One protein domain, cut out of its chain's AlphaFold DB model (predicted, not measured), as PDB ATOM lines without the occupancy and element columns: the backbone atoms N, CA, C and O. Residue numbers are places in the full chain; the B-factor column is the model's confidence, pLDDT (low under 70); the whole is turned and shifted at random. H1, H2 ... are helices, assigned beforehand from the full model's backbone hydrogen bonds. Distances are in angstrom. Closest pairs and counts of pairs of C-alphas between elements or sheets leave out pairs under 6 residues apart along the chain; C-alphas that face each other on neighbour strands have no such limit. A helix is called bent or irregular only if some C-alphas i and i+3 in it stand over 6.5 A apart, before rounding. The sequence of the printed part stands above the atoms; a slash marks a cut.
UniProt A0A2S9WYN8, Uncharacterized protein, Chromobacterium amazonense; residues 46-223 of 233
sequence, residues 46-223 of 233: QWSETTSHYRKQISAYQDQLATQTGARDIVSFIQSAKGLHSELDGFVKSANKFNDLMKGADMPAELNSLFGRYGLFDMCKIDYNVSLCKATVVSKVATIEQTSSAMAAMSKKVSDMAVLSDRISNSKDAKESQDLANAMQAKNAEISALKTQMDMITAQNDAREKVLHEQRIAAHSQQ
ATOM      1  N   GLN A  46     -25.144 -44.389 -47.423       64.88
ATOM      2  CA  GLN A  46     -24.830 -45.665 -46.770       64.88
ATOM      3  C   GLN A  46     -23.368 -45.741 -46.312       64.88
ATOM      4  O   GLN A  46     -23.076 -46.224 -45.218       64.88
ATOM      5  N   TRP A  47     -22.427 -45.240 -47.109       62.22
ATOM      6  CA  TRP A  47     -21.007 -45.228 -46.756       62.22
ATOM      7  C   TRP A  47     -20.650 -44.188 -45.706       62.22
ATOM      8  O   TRP A  47     -19.795 -44.453 -44.861       62.22
ATOM      9  N   SER A  48     -21.311 -43.035 -45.712       61.75
ATOM     10  CA  SER A  48     -21.202 -42.036 -44.651       61.75
ATOM     11  C   SER A  48     -21.715 -42.597 -43.324       61.75
ATOM     12  O   SER A  48     -21.021 -42.519 -42.310       61.75
ATOM     13  N   GLU A  49     -22.876 -43.254 -43.336       66.25
ATOM     14  CA  GLU A  49     -23.445 -43.948 -42.178       66.25
ATOM     15  C   GLU A  49     -22.523 -45.072 -41.693       66.25
ATOM     16  O   GLU A  49     -22.223 -45.159 -40.501       66.25
ATOM     17  N   THR A  50     -21.980 -45.866 -42.618       63.75
ATOM     18  CA  THR A  50     -20.993 -46.915 -42.330       63.75
ATOM     19  C   THR A  50     -19.729 -46.322 -41.704       63.75
ATOM     20  O   THR A  50     -19.288 -46.788 -40.660       63.75
ATOM     21  N   THR A  51     -19.187 -45.237 -42.265       64.88
ATOM     22  CA  THR A  51     -18.019 -44.513 -41.729       64.88
ATOM     23  C   THR A  51     -18.313 -43.919 -40.349       64.88
ATOM     24  O   THR A  51     -17.452 -43.926 -39.477       64.88
ATOM     25  N   SER A  52     -19.524 -43.408 -40.120       65.12
ATOM     26  CA  SER A  52     -19.976 -42.900 -38.821       65.12
ATOM     27  C   SER A  52     -20.048 -44.015 -37.777       65.12
ATOM     28  O   SER A  52     -19.533 -43.866 -36.669       65.12
ATOM     29  N   HIS A  53     -20.618 -45.164 -38.138       67.00
ATOM     30  CA  HIS A  53     -20.664 -46.349 -37.284       67.00
ATOM     31  C   HIS A  53     -19.256 -46.810 -36.886       67.00
ATOM     32  O   HIS A  53     -18.949 -47.020 -35.716       67.00
ATOM     33  N   TYR A  54     -18.370 -46.866 -37.861       62.66
ATOM     34  CA  TYR A  54     -16.968 -47.197 -37.702       62.66
ATOM     35  C   TYR A  54     -16.193 -46.168 -36.851       62.66
ATOM     36  O   TYR A  54     -15.441 -46.554 -35.958       62.66
ATOM     37  N   ARG A  55     -16.450 -44.862 -37.015       64.44
ATOM     38  CA  ARG A  55     -15.910 -43.813 -36.126       64.44
ATOM     39  C   ARG A  55     -16.327 -44.034 -34.678       64.44
ATOM     40  O   ARG A  55     -15.502 -43.875 -33.785       64.44
ATOM     41  N   LYS A  56     -17.584 -44.427 -34.446       71.00
ATOM     42  CA  LYS A  56     -18.062 -44.782 -33.103       71.00
ATOM     43  C   LYS A  56     -17.326 -46.000 -32.553       71.00
ATOM     44  O   LYS A  56     -16.987 -45.987 -31.379       71.00
ATOM     45  N   GLN A  57     -17.024 -47.005 -33.377       66.19
ATOM     46  CA  GLN A  57     -16.219 -48.153 -32.942       66.19
ATOM     47  C   GLN A  57     -14.792 -47.745 -32.556       66.19
ATOM     48  O   GLN A  57     -14.307 -48.180 -31.519       66.19
ATOM     49  N   ILE A  58     -14.135 -46.866 -33.322       68.69
ATOM     50  CA  ILE A  58     -12.826 -46.320 -32.924       68.69
ATOM     51  C   ILE A  58     -12.943 -45.554 -31.612       68.69
ATOM     52  O   ILE A  58     -12.116 -45.764 -30.737       68.69
ATOM     53  N   SER A  59     -13.948 -44.687 -31.465       69.81
ATOM     54  CA  SER A  59     -14.176 -43.959 -30.211       69.81
ATOM     55  C   SER A  59     -14.360 -44.929 -29.049       69.81
ATOM     56  O   SER A  59     -13.727 -44.766 -28.022       69.81
ATOM     57  N   ALA A  60     -15.128 -46.002 -29.236       75.44
ATOM     58  CA  ALA A  60     -15.286 -47.038 -28.226       75.44
ATOM     59  C   ALA A  60     -13.963 -47.760 -27.921       75.44
ATOM     60  O   ALA A  60     -13.675 -48.031 -26.760       75.44
ATOM     61  N   TYR A  61     -13.119 -48.031 -28.924       70.94
ATOM     62  CA  TYR A  61     -11.778 -48.576 -28.699       70.94
ATOM     63  C   TYR A  61     -10.860 -47.589 -27.976       70.94
ATOM     64  O   TYR A  61     -10.063 -48.012 -27.143       70.94
ATOM     65  N   GLN A  62     -10.976 -46.292 -28.257       72.44
ATOM     66  CA  GLN A  62     -10.275 -45.231 -27.534       72.44
ATOM     67  C   GLN A  62     -10.744 -45.176 -26.081       72.44
ATOM     68  O   GLN A  62      -9.911 -45.194 -25.188       72.44
ATOM     69  N   ASP A  63     -12.050 -45.198 -25.833       76.25
ATOM     70  CA  ASP A  63     -12.634 -45.180 -24.491       76.25
ATOM     71  C   ASP A  63     -12.263 -46.444 -23.706       76.25
ATOM     72  O   ASP A  63     -11.899 -46.384 -22.529       76.25
ATOM     73  N   GLN A  64     -12.276 -47.601 -24.369       72.50
ATOM     74  CA  GLN A  64     -11.812 -48.860 -23.800       72.50
ATOM     75  C   GLN A  64     -10.318 -48.795 -23.486       72.50
ATOM     76  O   GLN A  64      -9.904 -49.231 -22.412       72.50
ATOM     77  N   LEU A  65      -9.508 -48.246 -24.389       72.50
ATOM     78  CA  LEU A  65      -8.088 -48.043 -24.151       72.50
ATOM     79  C   LEU A  65      -7.885 -47.083 -22.972       72.50
ATOM     80  O   LEU A  65      -7.074 -47.401 -22.116       72.50
ATOM     81  N   ALA A  66      -8.639 -45.987 -22.848       73.19
ATOM     82  CA  ALA A  66      -8.530 -45.037 -21.728       73.19
ATOM     83  C   ALA A  66      -8.852 -45.728 -20.412       73.19
ATOM     84  O   ALA A  66      -8.102 -45.630 -19.444       73.19
ATOM     85  N   THR A  67      -9.939 -46.491 -20.415       77.75
ATOM     86  CA  THR A  67     -10.409 -47.243 -19.255       77.75
ATOM     87  C   THR A  67      -9.397 -48.304 -18.834       77.75
ATOM     88  O   THR A  67      -9.108 -48.444 -17.651       77.75
ATOM     89  N   GLN A  68      -8.837 -49.050 -19.790       66.31
ATOM     90  CA  GLN A  68      -7.889 -50.124 -19.503       66.31
ATOM     91  C   GLN A  68      -6.513 -49.569 -19.123       66.31
ATOM     92  O   GLN A  68      -5.919 -50.060 -18.173       66.31
ATOM     93  N   THR A  69      -6.029 -48.528 -19.805       68.25
ATOM     94  CA  THR A  69      -4.665 -47.985 -19.642       68.25
ATOM     95  C   THR A  69      -4.529 -46.868 -18.621       68.25
ATOM     96  O   THR A  69      -3.408 -46.534 -18.243       68.25
ATOM     97  N   GLY A  70      -5.643 -46.303 -18.154       68.19
ATOM     98  CA  GLY A  70      -5.648 -45.105 -17.313       68.19
ATOM     99  C   GLY A  70      -5.305 -43.824 -18.080       68.19
ATOM    100  O   GLY A  70      -5.053 -42.783 -17.470       68.19
ATOM    101  N   ALA A  71      -5.281 -43.885 -19.412       73.19
ATOM    102  CA  ALA A  71      -4.887 -42.771 -20.254       73.19
ATOM    103  C   ALA A  71      -5.929 -41.650 -20.241       73.19
ATOM    104  O   ALA A  71      -7.099 -41.857 -20.562       73.19
ATOM    105  N   ARG A  72      -5.474 -40.436 -19.918       68.38
ATOM    106  CA  ARG A  72      -6.323 -39.235 -19.879       68.38
ATOM    107  C   ARG A  72      -6.461 -38.531 -21.226       68.38
ATOM    108  O   ARG A  72      -7.428 -37.804 -21.407       68.38
ATOM    109  N   ASP A  73      -5.521 -38.731 -22.152       77.12
ATOM    110  CA  ASP A  73      -5.497 -38.000 -23.424       77.12
ATOM    111  C   ASP A  73      -5.095 -38.881 -24.618       77.12
ATOM    112  O   ASP A  73      -4.063 -38.710 -25.272       77.12
ATOM    113  N   ILE A  74      -5.940 -39.872 -24.900       74.94
ATOM    114  CA  ILE A  74      -5.775 -40.760 -26.058       74.94
ATOM    115  C   ILE A  74      -5.936 -40.004 -27.376       74.94
ATOM    116  O   ILE A  74      -5.311 -40.364 -28.372       74.94
ATOM    117  N   VAL A  75      -6.740 -38.942 -27.397       71.81
ATOM    118  CA  VAL A  75      -6.983 -38.155 -28.609       71.81
ATOM    119  C   VAL A  75      -5.703 -37.438 -29.048       71.81
ATOM    120  O   VAL A  75      -5.306 -37.576 -30.210       71.81
ATOM    121  N   SER A  76      -5.011 -36.748 -28.137       78.44
ATOM    122  CA  SER A  76      -3.721 -36.110 -28.441       78.44
ATOM    123  C   SER A  76      -2.624 -37.131 -28.728       78.44
ATOM    124  O   SER A  76      -1.756 -36.885 -29.574       78.44
ATOM    125  N   PHE A  77      -2.674 -38.300 -28.082       80.81
ATOM    126  CA  PHE A  77      -1.792 -39.405 -28.434       80.81
ATOM    127  C   PHE A  77      -2.000 -39.834 -29.894       80.81
ATOM    128  O   PHE A  77      -1.027 -39.909 -30.633       80.81
ATOM    129  N   ILE A  78      -3.237 -40.065 -30.349       75.81
ATOM    130  CA  ILE A  78      -3.518 -40.509 -31.728       75.81
ATOM    131  C   ILE A  78      -3.056 -39.473 -32.746       75.81
ATOM    132  O   ILE A  78      -2.506 -39.828 -33.788       75.81
ATOM    133  N   GLN A  79      -3.251 -38.190 -32.449       75.88
ATOM    134  CA  GLN A  79      -2.742 -37.113 -33.295       75.88
ATOM    135  C   GLN A  79      -1.211 -37.137 -33.388       75.88
ATOM    136  O   GLN A  79      -0.675 -36.990 -34.484       75.88
ATOM    137  N   SER A  80      -0.514 -37.396 -32.280       73.56
ATOM    138  CA  SER A  80       0.951 -37.520 -32.252       73.56
ATOM    139  C   SER A  80       1.452 -38.818 -32.896       73.56
ATOM    140  O   SER A  80       2.486 -38.825 -33.560       73.56
ATOM    141  N   ALA A  81       0.700 -39.909 -32.752       72.25
ATOM    142  CA  ALA A  81       1.015 -41.221 -33.298       72.25
ATOM    143  C   ALA A  81       0.888 -41.265 -34.824       72.25
ATOM    144  O   ALA A  81       1.659 -41.976 -35.457       72.25
ATOM    145  N   LYS A  82       0.016 -40.445 -35.433       70.88
ATOM    146  CA  LYS A  82      -0.019 -40.271 -36.898       70.88
ATOM    147  C   LYS A  82       1.342 -39.872 -37.476       70.88
ATOM    148  O   LYS A  82       1.678 -40.300 -38.576       70.88
ATOM    149  N   GLY A  83       2.127 -39.078 -36.745       68.69
ATOM    150  CA  GLY A  83       3.487 -38.699 -37.146       68.69
ATOM    151  C   GLY A  83       4.511 -39.837 -37.054       68.69
ATOM    152  O   GLY A  83       5.574 -39.735 -37.651       68.69
ATOM    153  N   LEU A  84       4.181 -40.920 -36.342       69.88
ATOM    154  CA  LEU A  84       5.031 -42.087 -36.063       69.88
ATOM    155  C   LEU A  84       4.396 -43.395 -36.584       69.88
ATOM    156  O   LEU A  84       4.810 -44.490 -36.202       69.88
ATOM    157  N   HIS A  85       3.387 -43.292 -37.462       76.56
ATOM    158  CA  HIS A  85       2.598 -44.419 -37.967       76.56
ATOM    159  C   HIS A  85       3.473 -45.542 -38.527       76.56
ATOM    160  O   HIS A  85       3.308 -46.700 -38.159       76.56
ATOM    161  N   SER A  86       4.425 -45.204 -39.400       74.19
ATOM    162  CA  SER A  86       5.300 -46.178 -40.060       74.19
ATOM    163  C   SER A  86       6.178 -46.944 -39.070       74.19
ATOM    164  O   SER A  86       6.430 -48.134 -39.256       74.19
ATOM    165  N   GLU A  87       6.626 -46.284 -38.005       76.50
ATOM    166  CA  GLU A  87       7.454 -46.883 -36.960       76.50
ATOM    167  C   GLU A  87       6.630 -47.810 -36.061       76.50
ATOM    168  O   GLU A  87       7.043 -48.941 -35.792       76.50
ATOM    169  N   LEU A  88       5.436 -47.366 -35.657       78.44
ATOM    170  CA  LEU A  88       4.487 -48.160 -34.875       78.44
ATOM    171  C   LEU A  88       3.990 -49.381 -35.663       78.44
ATOM    172  O   LEU A  88       4.016 -50.501 -35.155       78.44
ATOM    173  N   ASP A  89       3.587 -49.183 -36.917       77.38
ATOM    174  CA  ASP A  89       3.144 -50.237 -37.827       77.38
ATOM    175  C   ASP A  89       4.271 -51.240 -38.108       77.38
ATOM    176  O   ASP A  89       4.069 -52.450 -37.996       77.38
ATOM    177  N   GLY A  90       5.484 -50.753 -38.383       76.94
ATOM    178  CA  GLY A  90       6.663 -51.594 -38.585       76.94
ATOM    179  C   GLY A  90       7.032 -52.414 -37.345       76.94
ATOM    180  O   GLY A  90       7.428 -53.577 -37.466       76.94
ATOM    181  N   PHE A  91       6.865 -51.850 -36.146       78.44
ATOM    182  CA  PHE A  91       7.061 -52.568 -34.889       78.44
ATOM    183  C   PHE A  91       6.005 -53.662 -34.689       78.44
ATOM    184  O   PHE A  91       6.348 -54.821 -34.465       78.44
ATOM    185  N   VAL A  92       4.725 -53.317 -34.844       73.88
ATOM    186  CA  VAL A  92       3.572 -54.210 -34.625       73.88
ATOM    187  C   VAL A  92       3.492 -55.333 -35.666       73.88
ATOM    188  O   VAL A  92       3.043 -56.442 -35.367       73.88
ATOM    189  N   LYS A  93       3.932 -55.082 -36.902       74.62
ATOM    190  CA  LYS A  93       4.030 -56.105 -37.954       74.62
ATOM    191  C   LYS A  93       5.238 -57.019 -37.785       74.62
ATOM    192  O   LYS A  93       5.234 -58.134 -38.308       74.62
ATOM    193  N   SER A  94       6.266 -56.583 -37.064       78.31
ATOM    194  CA  SER A  94       7.445 -57.402 -36.825       78.31
ATOM    195  C   SER A  94       7.166 -58.429 -35.729       78.31
ATOM    196  O   SER A  94       7.285 -58.145 -34.539       78.31
ATOM    197  N   ALA A  95       6.834 -59.655 -36.146       65.31
ATOM    198  CA  ALA A  95       6.579 -60.772 -35.237       65.31
ATOM    199  C   ALA A  95       7.738 -61.004 -34.255       65.31
ATOM    200  O   ALA A  95       7.484 -61.252 -33.084       65.31
ATOM    201  N   ASN A  96       8.992 -60.853 -34.699       75.94
ATOM    202  CA  ASN A  96      10.163 -60.993 -33.831       75.94
ATOM    203  C   ASN A  96      10.237 -59.870 -32.793       75.94
ATOM    204  O   ASN A  96      10.288 -60.172 -31.612       75.94
ATOM    205  N   LYS A  97      10.137 -58.595 -33.195       77.12
ATOM    206  CA  LYS A  97      10.202 -57.467 -32.244       77.12
ATOM    207  C   LYS A  97       9.066 -57.506 -31.225       77.12
ATOM    208  O   LYS A  97       9.280 -57.238 -30.046       77.12
ATOM    209  N   PHE A  98       7.867 -57.864 -31.674       72.88
ATOM    210  CA  PHE A  98       6.726 -58.032 -30.788       72.88
ATOM    211  C   PHE A  98       6.930 -59.224 -29.845       72.88
ATOM    212  O   PHE A  98       6.762 -59.083 -28.643       72.88
ATOM    213  N   ASN A  99       7.360 -60.378 -30.355       70.69
ATOM    214  CA  ASN A  99       7.655 -61.561 -29.541       70.69
ATOM    215  C   ASN A  99       8.806 -61.332 -28.549       70.69
ATOM    216  O   ASN A  99       8.767 -61.849 -27.438       70.69
ATOM    217  N   ASP A 100       9.808 -60.542 -28.917       80.50
ATOM    218  CA  ASP A 100      10.915 -60.177 -28.038       80.50
ATOM    219  C   ASP A 100      10.419 -59.277 -26.904       80.50
ATOM    220  O   ASP A 100      10.719 -59.550 -25.742       80.50
ATOM    221  N   LEU A 101       9.565 -58.286 -27.200       75.44
ATOM    222  CA  LEU A 101       8.884 -57.492 -26.170       75.44
ATOM    223  C   LEU A 101       8.077 -58.396 -25.220       75.44
ATOM    224  O   LEU A 101       8.124 -58.224 -24.006       75.44
ATOM    225  N   MET A 102       7.401 -59.416 -25.749       69.06
ATOM    226  CA  MET A 102       6.627 -60.383 -24.953       69.06
ATOM    227  C   MET A 102       7.508 -61.272 -24.066       69.06
ATOM    228  O   MET A 102       7.067 -61.736 -23.015       69.06
ATOM    229  N   LYS A 103       8.768 -61.475 -24.457       72.75
ATOM    230  CA  LYS A 103       9.795 -62.187 -23.682       72.75
ATOM    231  C   LYS A 103      10.558 -61.287 -22.710       72.75
ATOM    232  O   LYS A 103      11.466 -61.769 -22.039       72.75
ATOM    233  N   GLY A 104      10.194 -60.009 -22.615       68.50
ATOM    234  CA  GLY A 104      10.805 -59.066 -21.685       68.50
ATOM    235  C   GLY A 104      11.836 -58.125 -22.301       68.50
ATOM    236  O   GLY A 104      12.468 -57.392 -21.548       68.50
ATOM    237  N   ALA A 105      12.013 -58.114 -23.626       78.12
ATOM    238  CA  ALA A 105      12.890 -57.143 -24.272       78.12
ATOM    239  C   ALA A 105      12.383 -55.711 -24.065       78.12
ATOM    240  O   ALA A 105      11.178 -55.464 -23.957       78.12
ATOM    241  N   ASP A 106      13.314 -54.762 -24.052       77.25
ATOM    242  CA  ASP A 106      12.972 -53.355 -23.932       77.25
ATOM    243  C   ASP A 106      12.280 -52.832 -25.191       77.25
ATOM    244  O   ASP A 106      12.619 -53.157 -26.333       77.25
ATOM    245  N   MET A 107      11.292 -51.974 -24.965       79.81
ATOM    246  CA  MET A 107      10.615 -51.260 -26.035       79.81
ATOM    247  C   MET A 107      11.550 -50.197 -26.638       79.81
ATOM    248  O   MET A 107      12.267 -49.542 -25.877       79.81
ATOM    249  N   PRO A 108      11.512 -49.957 -27.966       80.94
ATOM    250  CA  PRO A 108      12.278 -48.879 -28.589       80.94
ATOM    251  C   PRO A 108      12.069 -47.535 -27.880       80.94
ATOM    252  O   PRO A 108      10.944 -47.205 -27.496       80.94
ATOM    253  N   ALA A 109      13.146 -46.761 -27.715       82.50
ATOM    254  CA  ALA A 109      13.160 -45.564 -26.875       82.50
ATOM    255  C   ALA A 109      12.156 -44.490 -27.330       82.50
ATOM    256  O   ALA A 109      11.410 -43.985 -26.489       82.50
ATOM    257  N   GLU A 110      12.068 -44.188 -28.635       78.31
ATOM    258  CA  GLU A 110      11.046 -43.279 -29.181       78.31
ATOM    259  C   GLU A 110       9.624 -43.722 -28.817       78.31
ATOM    260  O   GLU A 110       8.824 -42.919 -28.329       78.31
ATOM    261  N   LEU A 111       9.315 -45.007 -29.013       79.25
ATOM    262  CA  LEU A 111       7.981 -45.556 -28.771       79.25
ATOM    263  C   LEU A 111       7.655 -45.544 -27.271       79.25
ATOM    264  O   LEU A 111       6.579 -45.110 -26.862       79.25
ATOM    265  N   ASN A 112       8.615 -45.938 -26.434       85.25
ATOM    266  CA  ASN A 112       8.459 -45.934 -24.983       85.25
ATOM    267  C   ASN A 112       8.273 -44.507 -24.434       85.25
ATOM    268  O   ASN A 112       7.420 -44.284 -23.575       85.25
ATOM    269  N   SER A 113       9.015 -43.532 -24.968       84.88
ATOM    270  CA  SER A 113       8.890 -42.112 -24.617       84.88
ATOM    271  C   SER A 113       7.542 -41.528 -25.051       84.88
ATOM    272  O   SER A 113       6.863 -40.876 -24.255       84.88
ATOM    273  N   LEU A 114       7.096 -41.805 -26.283       83.38
ATOM    274  CA  LEU A 114       5.791 -41.361 -26.776       83.38
ATOM    275  C   LEU A 114       4.660 -41.871 -25.879       83.38
ATOM    276  O   LEU A 114       3.885 -41.066 -25.375       83.38
ATOM    277  N   PHE A 115       4.580 -43.180 -25.652       86.62
ATOM    278  CA  PHE A 115       3.510 -43.778 -24.853       86.62
ATOM    279  C   PHE A 115       3.572 -43.334 -23.386       86.62
ATOM    280  O   PHE A 115       2.534 -43.079 -22.773       86.62
ATOM    281  N   GLY A 116       4.783 -43.181 -22.838       85.25
ATOM    282  CA  GLY A 116       5.007 -42.687 -21.481       85.25
ATOM    283  C   GLY A 116       4.500 -41.259 -21.264       85.25
ATOM    284  O   GLY A 116       3.852 -41.003 -20.252       85.25
ATOM    285  N   ARG A 117       4.710 -40.343 -22.223       85.75
ATOM    286  CA  ARG A 117       4.221 -38.949 -22.137       85.75
ATOM    287  C   ARG A 117       2.704 -38.841 -21.975       85.75
ATOM    288  O   ARG A 117       2.235 -37.901 -21.347       85.75
ATOM    289  N   TYR A 118       1.957 -39.797 -22.522       83.19
ATOM    290  CA  TYR A 118       0.492 -39.826 -22.466       83.19
ATOM    291  C   TYR A 118      -0.057 -40.759 -21.376       83.19
ATOM    292  O   TYR A 118      -1.264 -40.997 -21.322       83.19
ATOM    293  N   GLY A 119       0.810 -41.297 -20.509       83.50
ATOM    294  CA  GLY A 119       0.413 -42.187 -19.414       83.50
ATOM    295  C   GLY A 119      -0.108 -43.552 -19.872       83.50
ATOM    296  O   GLY A 119      -0.685 -44.282 -19.074       83.50
ATOM    297  N   LEU A 120       0.103 -43.947 -21.137       84.06
ATOM    298  CA  LEU A 120      -0.479 -45.178 -21.695       84.06
ATOM    299  C   LEU A 120       0.049 -46.459 -21.027       84.06
ATOM    300  O   LEU A 120      -0.575 -47.512 -21.114       84.06
ATOM    301  N   PHE A 121       1.203 -46.384 -20.363       87.94
ATOM    302  CA  PHE A 121       1.803 -47.505 -19.636       87.94
ATOM    303  C   PHE A 121       1.611 -47.433 -18.122       87.94
ATOM    304  O   PHE A 121       2.186 -48.256 -17.409       87.94
ATOM    305  N   ASP A 122       0.818 -46.490 -17.608       85.69
ATOM    306  CA  ASP A 122       0.628 -46.345 -16.163       85.69
ATOM    307  C   ASP A 122      -0.010 -47.593 -15.545       85.69
ATOM    308  O   ASP A 122       0.463 -48.058 -14.506       85.69
ATOM    309  N   MET A 123      -0.977 -48.214 -16.232       79.81
ATOM    310  CA  MET A 123      -1.554 -49.500 -15.814       79.81
ATOM    311  C   MET A 123      -0.511 -50.625 -15.714       79.81
ATOM    312  O   MET A 123      -0.652 -51.539 -14.906       79.81
ATOM    313  N   CYS A 124       0.554 -50.563 -16.520       86.69
ATOM    314  CA  CYS A 124       1.553 -51.623 -16.588       86.69
ATOM    315  C   CYS A 124       2.521 -51.593 -15.409       86.69
ATOM    316  O   CYS A 124       3.234 -52.565 -15.200       86.69
ATOM    317  N   LYS A 125       2.545 -50.509 -14.621       82.62
ATOM    318  CA  LYS A 125       3.396 -50.387 -13.425       82.62
ATOM    319  C   LYS A 125       3.007 -51.364 -12.316       82.62
ATOM    320  O   LYS A 125       3.849 -51.710 -11.496       82.62
ATOM    321  N   ILE A 126       1.740 -51.772 -12.286       78.62
ATOM    322  CA  ILE A 126       1.181 -52.702 -11.296       78.62
ATOM    323  C   ILE A 126       0.926 -54.099 -11.882       78.62
ATOM    324  O   ILE A 126       0.418 -54.971 -11.181       78.62
ATOM    325  N   ASP A 127       1.248 -54.313 -13.163       81.06
ATOM    326  CA  ASP A 127       1.073 -55.600 -13.831       81.06
ATOM    327  C   ASP A 127       2.233 -56.542 -13.477       81.06
ATOM    328  O   ASP A 127       3.398 -56.139 -13.437       81.06
ATOM    329  N   TYR A 128       1.917 -57.812 -13.229       76.38
ATOM    330  CA  TYR A 128       2.911 -58.833 -12.895       76.38
ATOM    331  C   TYR A 128       3.851 -59.148 -14.074       76.38
ATOM    332  O   TYR A 128       4.951 -59.656 -13.863       76.38
ATOM    333  N   ASN A 129       3.435 -58.844 -15.309       81.69
ATOM    334  CA  ASN A 129       4.249 -58.927 -16.513       81.69
ATOM    335  C   ASN A 129       4.168 -57.604 -17.295       81.69
ATOM    336  O   ASN A 129       3.414 -57.445 -18.260       81.69
ATOM    337  N   VAL A 130       5.002 -56.651 -16.873       83.75
ATOM    338  CA  VAL A 130       5.092 -55.295 -17.435       83.75
ATOM    339  C   VAL A 130       5.278 -55.309 -18.955       83.75
ATOM    340  O   VAL A 130       4.633 -54.527 -19.656       83.75
ATOM    341  N   SER A 131       6.131 -56.185 -19.488       82.25
ATOM    342  CA  SER A 131       6.448 -56.197 -20.920       82.25
ATOM    343  C   SER A 131       5.283 -56.723 -21.763       82.25
ATOM    344  O   SER A 131       4.945 -56.118 -22.782       82.25
ATOM    345  N   LEU A 132       4.578 -57.758 -21.287       80.25
ATOM    346  CA  LEU A 132       3.330 -58.236 -21.893       80.25
ATOM    347  C   LEU A 132       2.213 -57.182 -21.817       80.25
ATOM    348  O   LEU A 132       1.458 -56.994 -22.778       80.25
ATOM    349  N   CYS A 133       2.114 -56.458 -20.700       84.31
ATOM    350  CA  CYS A 133       1.182 -55.340 -20.581       84.31
ATOM    351  C   CYS A 133       1.488 -54.250 -21.616       84.31
ATOM    352  O   CYS A 133       0.608 -53.878 -22.395       84.31
ATOM    353  N   LYS A 134       2.747 -53.802 -21.716       85.75
ATOM    354  CA  LYS A 134       3.167 -52.797 -22.706       85.75
ATOM    355  C   LYS A 134       2.894 -53.249 -24.143       85.75
ATOM    356  O   LYS A 134       2.396 -52.456 -24.939       85.75
ATOM    357  N   ALA A 135       3.151 -54.517 -24.468       80.50
ATOM    358  CA  ALA A 135       2.849 -55.088 -25.783       80.50
ATOM    359  C   ALA A 135       1.345 -55.047 -26.105       80.50
ATOM    360  O   ALA A 135       0.954 -54.678 -27.214       80.50
ATOM    361  N   THR A 136       0.503 -55.359 -25.115       79.31
ATOM    362  CA  THR A 136      -0.961 -55.267 -25.234       79.31
ATOM    363  C   THR A 136      -1.394 -53.834 -25.552       79.31
ATOM    364  O   THR A 136      -2.162 -53.609 -26.486       79.31
ATOM    365  N   VAL A 137      -0.877 -52.854 -24.806       84.19
ATOM    366  CA  VAL A 137      -1.199 -51.433 -25.003       84.19
ATOM    367  C   VAL A 137      -0.792 -50.957 -26.399       84.19
ATOM    368  O   VAL A 137      -1.600 -50.332 -27.086       84.19
ATOM    369  N   VAL A 138       0.419 -51.296 -26.854       83.25
ATOM    370  CA  VAL A 138       0.906 -50.938 -28.198       83.25
ATOM    371  C   VAL A 138       0.042 -51.550 -29.298       83.25
ATOM    372  O   VAL A 138      -0.304 -50.850 -30.245       83.25
ATOM    373  N   SER A 139      -0.351 -52.822 -29.167       78.25
ATOM    374  CA  SER A 139      -1.215 -53.486 -30.152       78.25
ATOM    375  C   SER A 139      -2.566 -52.779 -30.288       78.25
ATOM    376  O   SER A 139      -2.990 -52.475 -31.401       78.25
ATOM    377  N   LYS A 140      -3.222 -52.453 -29.165       77.69
ATOM    378  CA  LYS A 140      -4.526 -51.765 -29.164       77.69
ATOM    379  C   LYS A 140      -4.444 -50.380 -29.796       77.69
ATOM    380  O   LYS A 140      -5.283 -50.002 -30.610       77.69
ATOM    381  N   VAL A 141      -3.406 -49.639 -29.434       79.56
ATOM    382  CA  VAL A 141      -3.116 -48.317 -29.978       79.56
ATOM    383  C   VAL A 141      -2.884 -48.347 -31.492       79.56
ATOM    384  O   VAL A 141      -3.446 -47.519 -32.207       79.56
ATOM    385  N   ALA A 142      -2.084 -49.293 -31.982       78.69
ATOM    386  CA  ALA A 142      -1.775 -49.408 -33.404       78.69
ATOM    387  C   ALA A 142      -3.028 -49.686 -34.239       78.69
ATOM    388  O   ALA A 142      -3.212 -49.085 -35.295       78.69
ATOM    389  N   THR A 143      -3.926 -50.529 -33.729       74.44
ATOM    390  CA  THR A 143      -5.233 -50.773 -34.346       74.44
ATOM    391  C   THR A 143      -6.053 -49.486 -34.433       74.44
ATOM    392  O   THR A 143      -6.536 -49.135 -35.505       74.44
ATOM    393  N   ILE A 144      -6.172 -48.734 -33.336       75.94
ATOM    394  CA  ILE A 144      -6.940 -47.479 -33.307       75.94
ATOM    395  C   ILE A 144      -6.409 -46.472 -34.335       75.94
ATOM    396  O   ILE A 144      -7.187 -45.823 -35.038       75.94
ATOM    397  N   GLU A 145      -5.091 -46.338 -34.427       76.69
ATOM    398  CA  GLU A 145      -4.435 -45.381 -35.313       76.69
ATOM    399  C   GLU A 145      -4.585 -45.779 -36.797       76.69
ATOM    400  O   GLU A 145      -5.044 -44.962 -37.605       76.69
ATOM    401  N   GLN A 146      -4.368 -47.056 -37.135       75.06
ATOM    402  CA  GLN A 146      -4.583 -47.611 -38.480       75.06
ATOM    403  C   GLN A 146      -6.027 -47.447 -38.960       75.06
ATOM    404  O   GLN A 146      -6.286 -46.968 -40.069       75.06
ATOM    405  N   THR A 147      -6.982 -47.799 -38.103       72.25
ATOM    406  CA  THR A 147      -8.409 -47.733 -38.414       72.25
ATOM    407  C   THR A 147      -8.872 -46.269 -38.528       72.25
ATOM    408  O   THR A 147      -9.677 -45.945 -39.403       72.25
ATOM    409  N   SER A 148      -8.299 -45.343 -37.744       76.00
ATOM    410  CA  SER A 148      -8.593 -43.899 -37.825       76.00
ATOM    411  C   SER A 148      -8.122 -43.263 -39.133       76.00
ATOM    412  O   SER A 148      -8.858 -42.477 -39.741       76.00
ATOM    413  N   SER A 149      -6.922 -43.618 -39.599       76.62
ATOM    414  CA  SER A 149      -6.376 -43.123 -40.867       76.62
ATOM    415  C   SER A 149      -7.207 -43.597 -42.067       76.62
ATOM    416  O   SER A 149      -7.641 -42.779 -42.888       76.62
ATOM    417  N   ALA A 150      -7.537 -44.894 -42.114       76.44
ATOM    418  CA  ALA A 150      -8.377 -45.473 -43.164       76.44
ATOM    419  C   ALA A 150      -9.772 -44.822 -43.219       76.44
ATOM    420  O   ALA A 150     -10.258 -44.475 -44.298       76.44
ATOM    421  N   MET A 151     -10.389 -44.553 -42.061       74.44
ATOM    422  CA  MET A 151     -11.685 -43.866 -42.000       74.44
ATOM    423  C   MET A 151     -11.631 -42.410 -42.433       74.44
ATOM    424  O   MET A 151     -12.564 -41.930 -43.076       74.44
ATOM    425  N   ALA A 152     -10.565 -41.686 -42.091       78.50
ATOM    426  CA  ALA A 152     -10.391 -40.316 -42.557       78.50
ATOM    427  C   ALA A 152     -10.278 -40.278 -44.091       78.50
ATOM    428  O   ALA A 152     -10.949 -39.470 -44.738       78.50
ATOM    429  N   ALA A 153      -9.502 -41.198 -44.676       82.50
ATOM    430  CA  ALA A 153      -9.372 -41.337 -46.122       82.50
ATOM    431  C   ALA A 153     -10.706 -41.707 -46.792       82.50
ATOM    432  O   ALA A 153     -11.079 -41.091 -47.792       82.50
ATOM    433  N   MET A 154     -11.456 -42.655 -46.223       78.44
ATOM    434  CA  MET A 154     -12.777 -43.055 -46.719       78.44
ATOM    435  C   MET A 154     -13.773 -41.887 -46.658       78.44
ATOM    436  O   MET A 154     -14.415 -41.570 -47.656       78.44
ATOM    437  N   SER A 155     -13.823 -41.169 -45.530       78.44
ATOM    438  CA  SER A 155     -14.674 -39.987 -45.341       78.44
ATOM    439  C   SER A 155     -14.373 -38.885 -46.356       78.44
ATOM    440  O   SER A 155     -15.301 -38.262 -46.869       78.44
ATOM    441  N   LYS A 156     -13.090 -38.640 -46.658       83.62
ATOM    442  CA  LYS A 156     -12.698 -37.664 -47.679       83.62
ATOM    443  C   LYS A 156     -13.194 -38.088 -49.061       83.62
ATOM    444  O   LYS A 156     -13.780 -37.274 -49.762       83.62
ATOM    445  N   LYS A 157     -13.001 -39.353 -49.446       80.31
ATOM    446  CA  LYS A 157     -13.430 -39.857 -50.764       80.31
ATOM    447  C   LYS A 157     -14.952 -39.807 -50.935       80.31
ATOM    448  O   LYS A 157     -15.415 -39.442 -52.008       80.31
ATOM    449  N   VAL A 158     -15.721 -40.088 -49.879       77.94
ATOM    450  CA  VAL A 158     -17.186 -39.911 -49.867       77.94
ATOM    451  C   VAL A 158     -17.561 -38.439 -50.075       77.94
ATOM    452  O   VAL A 158     -18.441 -38.133 -50.875       77.94
ATOM    453  N   SER A 159     -16.864 -37.507 -49.418       80.38
ATOM    454  CA  SER A 159     -17.077 -36.073 -49.651       80.38
ATOM    455  C   SER A 159     -16.742 -35.665 -51.091       80.38
ATOM    456  O   SER A 159     -17.508 -34.925 -51.703       80.38
ATOM    457  N   ASP A 160     -15.630 -36.159 -51.646       83.50
ATOM    458  CA  ASP A 160     -15.229 -35.891 -53.032       83.50
ATOM    459  C   ASP A 160     -16.303 -36.413 -54.015       83.50
ATOM    460  O   ASP A 160     -16.662 -35.732 -54.971       83.50
ATOM    461  N   MET A 161     -16.873 -37.597 -53.761       74.31
ATOM    462  CA  MET A 161     -17.961 -38.157 -54.570       74.31
ATOM    463  C   MET A 161     -19.264 -37.353 -54.470       74.31
ATOM    464  O   MET A 161     -19.964 -37.243 -55.472       74.31
ATOM    465  N   ALA A 162     -19.589 -36.759 -53.317       76.94
ATOM    466  CA  ALA A 162     -20.747 -35.866 -53.200       76.94
ATOM    467  C   ALA A 162     -20.586 -34.620 -54.090       76.94
ATOM    468  O   ALA A 162     -21.524 -34.236 -54.785       76.94
ATOM    469  N   VAL A 163     -19.375 -34.051 -54.146       82.94
ATOM    470  CA  VAL A 163     -19.044 -32.943 -55.059       82.94
ATOM    471  C   VAL A 163     -19.134 -33.382 -56.523       82.94
ATOM    472  O   VAL A 163     -19.687 -32.660 -57.349       82.94
ATOM    473  N   LEU A 164     -18.620 -34.569 -56.863       79.38
ATOM    474  CA  LEU A 164     -18.747 -35.114 -58.220       79.38
ATOM    475  C   LEU A 164     -20.217 -35.340 -58.602       79.38
ATOM    476  O   LEU A 164     -20.597 -35.046 -59.729       79.38
ATOM    477  N   SER A 165     -21.048 -35.815 -57.671       73.62
ATOM    478  CA  SER A 165     -22.482 -36.042 -57.885       73.62
ATOM    479  C   SER A 165     -23.226 -34.741 -58.178       73.62
ATOM    480  O   SER A 165     -23.977 -34.675 -59.151       73.62
ATOM    481  N   ASP A 166     -22.950 -33.689 -57.405       77.19
ATOM    482  CA  ASP A 166     -23.518 -32.362 -57.638       77.19
ATOM    483  C   ASP A 166     -23.093 -31.794 -59.003       77.19
ATOM    484  O   ASP A 166     -23.927 -31.310 -59.770       77.19
ATOM    485  N   ARG A 167     -21.817 -31.944 -59.381       79.88
ATOM    486  CA  ARG A 167     -21.328 -31.510 -60.700       79.88
ATOM    487  C   ARG A 167     -21.969 -32.273 -61.856       79.88
ATOM    488  O   ARG A 167     -22.333 -31.649 -62.844       79.88
ATOM    489  N   ILE A 168     -22.145 -33.588 -61.727       72.19
ATOM    490  CA  ILE A 168     -22.848 -34.400 -62.734       72.19
ATOM    491  C   ILE A 168     -24.289 -33.907 -62.892       72.19
ATOM    492  O   ILE A 168     -24.754 -33.742 -64.014       72.19
ATOM    493  N   SER A 169     -24.985 -33.634 -61.783       68.75
ATOM    494  CA  SER A 169     -26.381 -33.181 -61.810       68.75
ATOM    495  C   SER A 169     -26.567 -31.797 -62.441       68.75
ATOM    496  O   SER A 169     -27.662 -31.493 -62.910       68.75
ATOM    497  N   ASN A 170     -25.533 -30.956 -62.421       78.00
ATOM    498  CA  ASN A 170     -25.571 -29.592 -62.953       78.00
ATOM    499  C   ASN A 170     -24.872 -29.450 -64.317       78.00
ATOM    500  O   ASN A 170     -24.974 -28.395 -64.951       78.00
ATOM    501  N   SER A 171     -24.167 -30.486 -64.775       75.50
ATOM    502  CA  SER A 171     -23.485 -30.479 -66.065       75.50
ATOM    503  C   SER A 171     -24.496 -30.508 -67.210       75.50
ATOM    504  O   SER A 171     -25.423 -31.318 -67.235       75.50
ATOM    505  N   LYS A 172     -24.296 -29.620 -68.187       77.75
ATOM    506  CA  LYS A 172     -25.044 -29.608 -69.454       77.75
ATOM    507  C   LYS A 172     -24.274 -30.280 -70.593       77.75
ATOM    508  O   LYS A 172     -24.817 -30.410 -71.684       77.75
ATOM    509  N   ASP A 173     -23.025 -30.671 -70.346       79.56
ATOM    510  CA  ASP A 173     -22.141 -31.292 -71.324       79.56
ATOM    511  C   ASP A 173     -22.046 -32.801 -71.060       79.56
ATOM    512  O   ASP A 173     -21.676 -33.251 -69.971       79.56
ATOM    513  N   ALA A 174     -22.409 -33.601 -72.064       69.31
ATOM    514  CA  ALA A 174     -22.443 -35.055 -71.942       69.31
ATOM    515  C   ALA A 174     -21.044 -35.661 -71.724       69.31
ATOM    516  O   ALA A 174     -20.907 -36.661 -71.018       69.31
ATOM    517  N   LYS A 175     -19.994 -35.044 -72.283       75.62
ATOM    518  CA  LYS A 175     -18.610 -35.511 -72.143       75.62
ATOM    519  C   LYS A 175     -18.075 -35.217 -70.740       75.62
ATOM    520  O   LYS A 175     -17.500 -36.110 -70.124       75.62
ATOM    521  N   GLU A 176     -18.335 -34.025 -70.204       77.62
ATOM    522  CA  GLU A 176     -18.023 -33.672 -68.816       77.62
ATOM    523  C   GLU A 176     -18.738 -34.620 -67.847       77.62
ATOM    524  O   GLU A 176     -18.110 -35.165 -66.939       77.62
ATOM    525  N   SER A 177     -20.028 -34.890 -68.065       72.12
ATOM    526  CA  SER A 177     -20.791 -35.832 -67.235       72.12
ATOM    527  C   SER A 177     -20.197 -37.243 -67.252       72.12
ATOM    528  O   SER A 177     -20.114 -37.886 -66.201       72.12
ATOM    529  N   GLN A 178     -19.733 -37.712 -68.413       71.50
ATOM    530  CA  GLN A 178     -19.079 -39.014 -68.538       71.50
ATOM    531  C   GLN A 178     -17.745 -39.066 -67.781       71.50
ATOM    532  O   GLN A 178     -17.480 -40.028 -67.056       71.50
ATOM    533  N   ASP A 179     -16.912 -38.034 -67.913       77.94
ATOM    534  CA  ASP A 179     -15.621 -37.960 -67.224       77.94
ATOM    535  C   ASP A 179     -15.806 -37.919 -65.698       77.94
ATOM    536  O   ASP A 179     -15.101 -38.608 -64.953       77.94
ATOM    537  N   LEU A 180     -16.813 -37.182 -65.219       77.50
ATOM    538  CA  LEU A 180     -17.179 -37.141 -63.804       77.50
ATOM    539  C   LEU A 180     -17.705 -38.497 -63.299       77.50
ATOM    540  O   LEU A 180     -17.367 -38.905 -62.184       77.50
ATOM    541  N   ALA A 181     -18.481 -39.226 -64.106       70.56
ATOM    542  CA  ALA A 181     -18.952 -40.568 -63.765       70.56
ATOM    543  C   ALA A 181     -17.793 -41.578 -63.667       70.56
ATOM    544  O   ALA A 181     -17.747 -42.386 -62.734       70.56
ATOM    545  N   ASN A 182     -16.813 -41.492 -64.569       77.38
ATOM    546  CA  ASN A 182     -15.596 -42.304 -64.512       77.38
ATOM    547  C   ASN A 182     -14.776 -41.999 -63.246       77.38
ATOM    548  O   ASN A 182     -14.335 -42.915 -62.547       77.38
ATOM    549  N   ALA A 183     -14.620 -40.716 -62.897       81.62
ATOM    550  CA  ALA A 183     -13.955 -40.306 -61.660       81.62
ATOM    551  C   ALA A 183     -14.675 -40.852 -60.414       81.62
ATOM    552  O   ALA A 183     -14.034 -41.300 -59.462       81.62
ATOM    553  N   MET A 184     -16.007 -40.869 -60.431       73.69
ATOM    554  CA  MET A 184     -16.815 -41.421 -59.349       73.69
ATOM    555  C   MET A 184     -16.640 -42.936 -59.192       73.69
ATOM    556  O   MET A 184     -16.472 -43.413 -58.069       73.69
ATOM    557  N   GLN A 185     -16.593 -43.694 -60.294       73.38
ATOM    558  CA  GLN A 185     -16.295 -45.131 -60.247       73.38
ATOM    559  C   GLN A 185     -14.907 -45.416 -59.663       73.38
ATOM    560  O   GLN A 185     -14.758 -46.332 -58.852       73.38
ATOM    561  N   ALA A 186     -13.900 -44.608 -60.008       81.56
ATOM    562  CA  ALA A 186     -12.571 -44.739 -59.415       81.56
ATOM    563  C   ALA A 186     -12.613 -44.531 -57.889       81.56
ATOM    564  O   ALA A 186     -12.053 -45.331 -57.138       81.56
ATOM    565  N   LYS A 187     -13.346 -43.518 -57.403       77.81
ATOM    566  CA  LYS A 187     -13.541 -43.303 -55.957       77.81
ATOM    567  C   LYS A 187     -14.274 -44.454 -55.281       77.81
ATOM    568  O   LYS A 187     -13.898 -44.836 -54.174       77.81
ATOM    569  N   ASN A 188     -15.259 -45.039 -55.955       70.38
ATOM    570  CA  ASN A 188     -15.972 -46.213 -55.470       70.38
ATOM    571  C   ASN A 188     -15.016 -47.403 -55.263       70.38
ATOM    572  O   ASN A 188     -14.989 -47.996 -54.185       70.38
ATOM    573  N   ALA A 189     -14.161 -47.691 -56.249       77.44
ATOM    574  CA  ALA A 189     -13.155 -48.749 -56.154       77.44
ATOM    575  C   ALA A 189     -12.128 -48.488 -55.033       77.44
ATOM    576  O   ALA A 189     -11.818 -49.388 -54.251       77.44
ATOM    577  N   GLU A 190     -11.646 -47.246 -54.903       81.38
ATOM    578  CA  GLU A 190     -10.746 -46.843 -53.815       81.38
ATOM    579  C   GLU A 190     -11.386 -47.056 -52.431       81.38
ATOM    580  O   GLU A 190     -10.713 -47.482 -51.493       81.38
ATOM    581  N   ILE A 191     -12.684 -46.776 -52.285       76.12
ATOM    582  CA  ILE A 191     -13.409 -46.980 -51.026       76.12
ATOM    583  C   ILE A 191     -13.607 -48.468 -50.728       76.12
ATOM    584  O   ILE A 191     -13.395 -48.884 -49.589       76.12
ATOM    585  N   SER A 192     -13.954 -49.287 -51.723       74.56
ATOM    586  CA  SER A 192     -14.036 -50.741 -51.537       74.56
ATOM    587  C   SER A 192     -12.705 -51.329 -51.064       74.56
ATOM    588  O   SER A 192     -12.696 -52.153 -50.152       74.56
ATOM    589  N   ALA A 193     -11.579 -50.861 -51.610       81.44
ATOM    590  CA  ALA A 193     -10.253 -51.275 -51.154       81.44
ATOM    591  C   ALA A 193      -9.984 -50.870 -49.692       81.44
ATOM    592  O   ALA A 193      -9.518 -51.694 -48.903       81.44
ATOM    593  N   LEU A 194     -10.327 -49.632 -49.308       76.12
ATOM    594  CA  LEU A 194     -10.201 -49.163 -47.922       76.12
ATOM    595  C   LEU A 194     -11.065 -49.979 -46.954       76.12
ATOM    596  O   LEU A 194     -10.602 -50.329 -45.872       76.12
ATOM    597  N   LYS A 195     -12.295 -50.330 -47.345       75.38
ATOM    598  CA  LYS A 195     -13.167 -51.186 -46.533       75.38
ATOM    599  C   LYS A 195     -12.527 -52.554 -46.296       75.38
ATOM    600  O   LYS A 195     -12.396 -52.965 -45.147       75.38
ATOM    601  N   THR A 196     -12.063 -53.216 -47.355       77.94
ATOM    602  CA  THR A 196     -11.364 -54.507 -47.243       77.94
ATOM    603  C   THR A 196     -10.151 -54.406 -46.318       77.94
ATOM    604  O   THR A 196      -9.916 -55.292 -45.500       77.94
ATOM    605  N   GLN A 197      -9.394 -53.308 -46.394       75.81
ATOM    606  CA  GLN A 197      -8.267 -53.067 -45.496       75.81
ATOM    607  C   GLN A 197      -8.700 -52.966 -44.026       75.81
ATOM    608  O   GLN A 197      -8.049 -53.553 -43.164       75.81
ATOM    609  N   MET A 198      -9.802 -52.274 -43.726       74.69
ATOM    610  CA  MET A 198     -10.334 -52.182 -42.362       74.69
ATOM    611  C   MET A 198     -10.846 -53.525 -41.835       74.69
ATOM    612  O   MET A 198     -10.595 -53.854 -40.673       74.69
ATOM    613  N   ASP A 199     -11.526 -54.309 -42.674       73.12
ATOM    614  CA  ASP A 199     -12.007 -55.644 -42.306       73.12
ATOM    615  C   ASP A 199     -10.818 -56.562 -41.967       73.12
ATOM    616  O   ASP A 199     -10.835 -57.271 -40.958       73.12
ATOM    617  N   MET A 200      -9.725 -56.472 -42.736       79.00
ATOM    618  CA  MET A 200      -8.477 -57.181 -42.436       79.00
ATOM    619  C   MET A 200      -7.813 -56.707 -41.137       79.00
ATOM    620  O   MET A 200      -7.388 -57.547 -40.347       79.00
ATOM    621  N   ILE A 201      -7.726 -55.393 -40.891       74.81
ATOM    622  CA  ILE A 201      -7.157 -54.843 -39.644       74.81
ATOM    623  C   ILE A 201      -7.951 -55.338 -38.431       74.81
ATOM    624  O   ILE A 201      -7.361 -55.769 -37.442       74.81
ATOM    625  N   THR A 202      -9.282 -55.330 -38.522       74.69
ATOM    626  CA  THR A 202     -10.168 -55.800 -37.447       74.69
ATOM    627  C   THR A 202      -9.952 -57.288 -37.172       74.69
ATOM    628  O   THR A 202      -9.681 -57.670 -36.036       74.69
ATOM    629  N   ALA A 203      -9.956 -58.123 -38.216       79.81
ATOM    630  CA  ALA A 203      -9.701 -59.555 -38.073       79.81
ATOM    631  C   ALA A 203      -8.295 -59.853 -37.515       79.81
ATOM    632  O   ALA A 203      -8.121 -60.747 -36.684       79.81
ATOM    633  N   GLN A 204      -7.281 -59.093 -37.942       77.69
ATOM    634  CA  GLN A 204      -5.918 -59.217 -37.430       77.69
ATOM    635  C   GLN A 204      -5.830 -58.824 -35.954       77.69
ATOM    636  O   GLN A 204      -5.132 -59.488 -35.186       77.69
ATOM    637  N   ASN A 205      -6.528 -57.763 -35.549       74.50
ATOM    638  CA  ASN A 205      -6.595 -57.342 -34.157       74.50
ATOM    639  C   ASN A 205      -7.239 -58.425 -33.279       74.50
ATOM    640  O   ASN A 205      -6.663 -58.794 -32.259       74.50
ATOM    641  N   ASP A 206      -8.357 -59.007 -33.712       75.81
ATOM    642  CA  ASP A 206      -9.029 -60.087 -32.978       75.81
ATOM    643  C   ASP A 206      -8.135 -61.323 -32.816       75.81
ATOM    644  O   ASP A 206      -8.094 -61.946 -31.753       75.81
ATOM    645  N   ALA A 207      -7.384 -61.680 -33.862       80.75
ATOM    646  CA  ALA A 207      -6.415 -62.768 -33.793       80.75
ATOM    647  C   ALA A 207      -5.268 -62.452 -32.818       80.75
ATOM    648  O   ALA A 207      -4.895 -63.303 -32.008       80.75
ATOM    649  N   ARG A 208      -4.728 -61.225 -32.852       74.69
ATOM    650  CA  ARG A 208      -3.666 -60.784 -31.931       74.69
ATOM    651  C   ARG A 208      -4.124 -60.788 -30.478       74.69
ATOM    652  O   ARG A 208      -3.380 -61.261 -29.625       74.69
ATOM    653  N   GLU A 209      -5.330 -60.309 -30.190       75.25
ATOM    654  CA  GLU A 209      -5.883 -60.293 -28.830       75.25
ATOM    655  C   GLU A 209      -6.021 -61.705 -28.248       75.25
ATOM    656  O   GLU A 209      -5.715 -61.914 -27.074       75.25
ATOM    657  N   LYS A 210      -6.391 -62.699 -29.068       81.44
ATOM    658  CA  LYS A 210      -6.427 -64.109 -28.639       81.44
ATOM    659  C   LYS A 210      -5.041 -64.623 -28.254       81.44
ATOM    660  O   LYS A 210      -4.879 -65.171 -27.168       81.44
ATOM    661  N   VAL A 211      -4.031 -64.376 -29.090       81.38
ATOM    662  CA  VAL A 211      -2.642 -64.778 -28.800       81.38
ATOM    663  C   VAL A 211      -2.120 -64.079 -27.538       81.38
ATOM    664  O   VAL A 211      -1.534 -64.722 -26.669       81.38
ATOM    665  N   LEU A 212      -2.364 -62.773 -27.400       75.19
ATOM    666  CA  LEU A 212      -2.017 -61.991 -26.207       75.19
ATOM    667  C   LEU A 212      -2.663 -62.564 -24.938       75.19
ATOM    668  O   LEU A 212      -2.021 -62.649 -23.889       75.19
ATOM    669  N   HIS A 213      -3.926 -62.976 -25.029       79.19
ATOM    670  CA  HIS A 213      -4.655 -63.585 -23.924       79.19
ATOM    671  C   HIS A 213      -4.063 -64.939 -23.512       79.19
ATOM    672  O   HIS A 213      -3.803 -65.159 -22.327       79.19
ATOM    673  N   GLU A 214      -3.781 -65.816 -24.477       83.25
ATOM    674  CA  GLU A 214      -3.145 -67.114 -24.229       83.25
ATOM    675  C   GLU A 214      -1.767 -66.957 -23.574       83.25
ATOM    676  O   GLU A 214      -1.456 -67.645 -22.597       83.25
ATOM    677  N   GLN A 215      -0.961 -65.998 -24.040       79.50
ATOM    678  CA  GLN A 215       0.340 -65.708 -23.438       79.50
ATOM    679  C   GLN A 215       0.223 -65.200 -21.998       79.50
ATOM    680  O   GLN A 215       1.021 -65.593 -21.146       79.50
ATOM    681  N   ARG A 216      -0.799 -64.391 -21.687       76.94
ATOM    682  CA  ARG A 216      -1.078 -63.949 -20.311       76.94
ATOM    683  C   ARG A 216      -1.418 -65.130 -19.404       76.94
ATOM    684  O   ARG A 216      -0.884 -65.225 -18.303       76.94
ATOM    685  N   ILE A 217      -2.253 -66.058 -19.867       82.75
ATOM    686  CA  ILE A 217      -2.581 -67.273 -19.102       82.75
ATOM    687  C   ILE A 217      -1.322 -68.115 -18.863       82.75
ATOM    688  O   ILE A 217      -1.090 -68.579 -17.742       82.75
ATOM    689  N   ALA A 218      -0.489 -68.293 -19.889       83.38
ATOM    690  CA  ALA A 218       0.748 -69.059 -19.785       83.38
ATOM    691  C   ALA A 218       1.741 -68.430 -18.791       83.38
ATOM    692  O   ALA A 218       2.269 -69.142 -17.931       83.38
ATOM    693  N   ALA A 219       1.950 -67.110 -18.865       79.44
ATOM    694  CA  ALA A 219       2.834 -66.365 -17.968       79.44
ATOM    695  C   ALA A 219       2.358 -66.436 -16.509       79.44
ATOM    696  O   ALA A 219       3.136 -66.787 -15.622       79.44
ATOM    697  N   HIS A 220       1.066 -66.206 -16.266       81.94
ATOM    698  CA  HIS A 220       0.468 -66.343 -14.938       81.94
ATOM    699  C   HIS A 220       0.617 -67.771 -14.385       81.94
ATOM    700  O   HIS A 220       1.006 -67.974 -13.237       81.94
ATOM    701  N   SER A 221       0.375 -68.787 -15.220       83.25
ATOM    702  CA  SER A 221       0.519 -70.192 -14.821       83.25
ATOM    703  C   SER A 221       1.967 -70.552 -14.471       83.25
ATOM    704  O   SER A 221       2.206 -71.314 -13.538       83.25
ATOM    705  N   GLN A 222       2.952 -70.027 -15.210       81.69
ATOM    706  CA  GLN A 222       4.369 -70.203 -14.873       81.69
ATOM    707  C   GLN A 222       4.723 -69.530 -13.547       81.69
ATOM    708  O   GLN A 222       5.392 -70.150 -12.723       81.69
ATOM    709  N   GLN A 223       4.243 -68.310 -13.313       77.75
ATOM    710  CA  GLN A 223       4.466 -67.606 -12.054       77.75
ATOM    711  C   GLN A 223       3.916 -68.396 -10.861       77.75
ATOM    712  O   GLN A 223       4.630 -68.569  -9.881       77.75
TER     713      GLN A 223
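This is residues 46 to 223 of the 233 residues of an uncharacterized protein of Chromobacterium amazonense (UniProt A0A2S9WYN8). A long helical hairpin of H6 and H7 makes the length of a rod, and a third helix, H1, runs along part of H6. The bent H2 and the short H3 pack on the half of H6 away from the hairpin's turn, with H4 near and H5 at its corner. The printed part has 178 residues, with seven named helices, H1 to H7, and no named strand: all helix. It is loose, with a radius of gyration of the C-alphas of 20.3 A, and spans 74 by 27 by 26 A.

Start at H1, residues 46 to 69, which touches H6, residues 130 to 170, opposite ways at a shallow tilt of 20 degrees; their closest C-alphas, Ile 58 and Ile 144, are 6.0 A apart. Next comes H2, residues 74 to 93, assigned as one helix by its hydrogen bonds but bent: C-alphas 83 and 86 are 8.2 A apart. Its arms, H2a, residues 74 to 83, and H2b, residues 86 to 93, touch H6, with closest C-alphas Ile 78 to Glu 145, 6.1 A, and Leu 88 to Ala 142, 6.6 A. H3, residues 95 to 102, touches H6 at a steep tilt of 47 degrees, its C-alpha 102 being 5.0 A from C-alpha 132, the closest pair. H4, residues 109 to 117, is near H6 and touches no helix. H5, residues 122 to 126, touches H6 only at the corner, where the closest C-alphas, Cys 124 and Val 130, are 5.2 A apart. H6, the hub, forms a hairpin with H7, residues 174 to 223, opposite ways at a shallow tilt of 12 degrees; the closest C-alphas, Ile 168 and Ser 177, are 5.2 A apart. Every O i to N i+4 pair is within hydrogen-bond range in H1, H2b, H3, H4, H6 and H7, against 5 of 6 in H2a and 0 of 1 in H5, which has 1 of 2 O i to N i+3 pairs within range.

Find C-alpha 46 at (-24.830, -45.665, -46.770); from there H1 runs 33.9 A. H6 runs 60.6 A from C-alpha 130 at (5.092, -55.295, -17.435). H7 runs 73.3 A to C-alpha 223 at (4.466, -67.606, -12.054).

The C-alphas farthest apart, Lys 172 and Gln 223, are 74.9 A apart. The printed part has no cut and no long link. Look for pLDDT under 70 at 24 residues, among them 46 to 55.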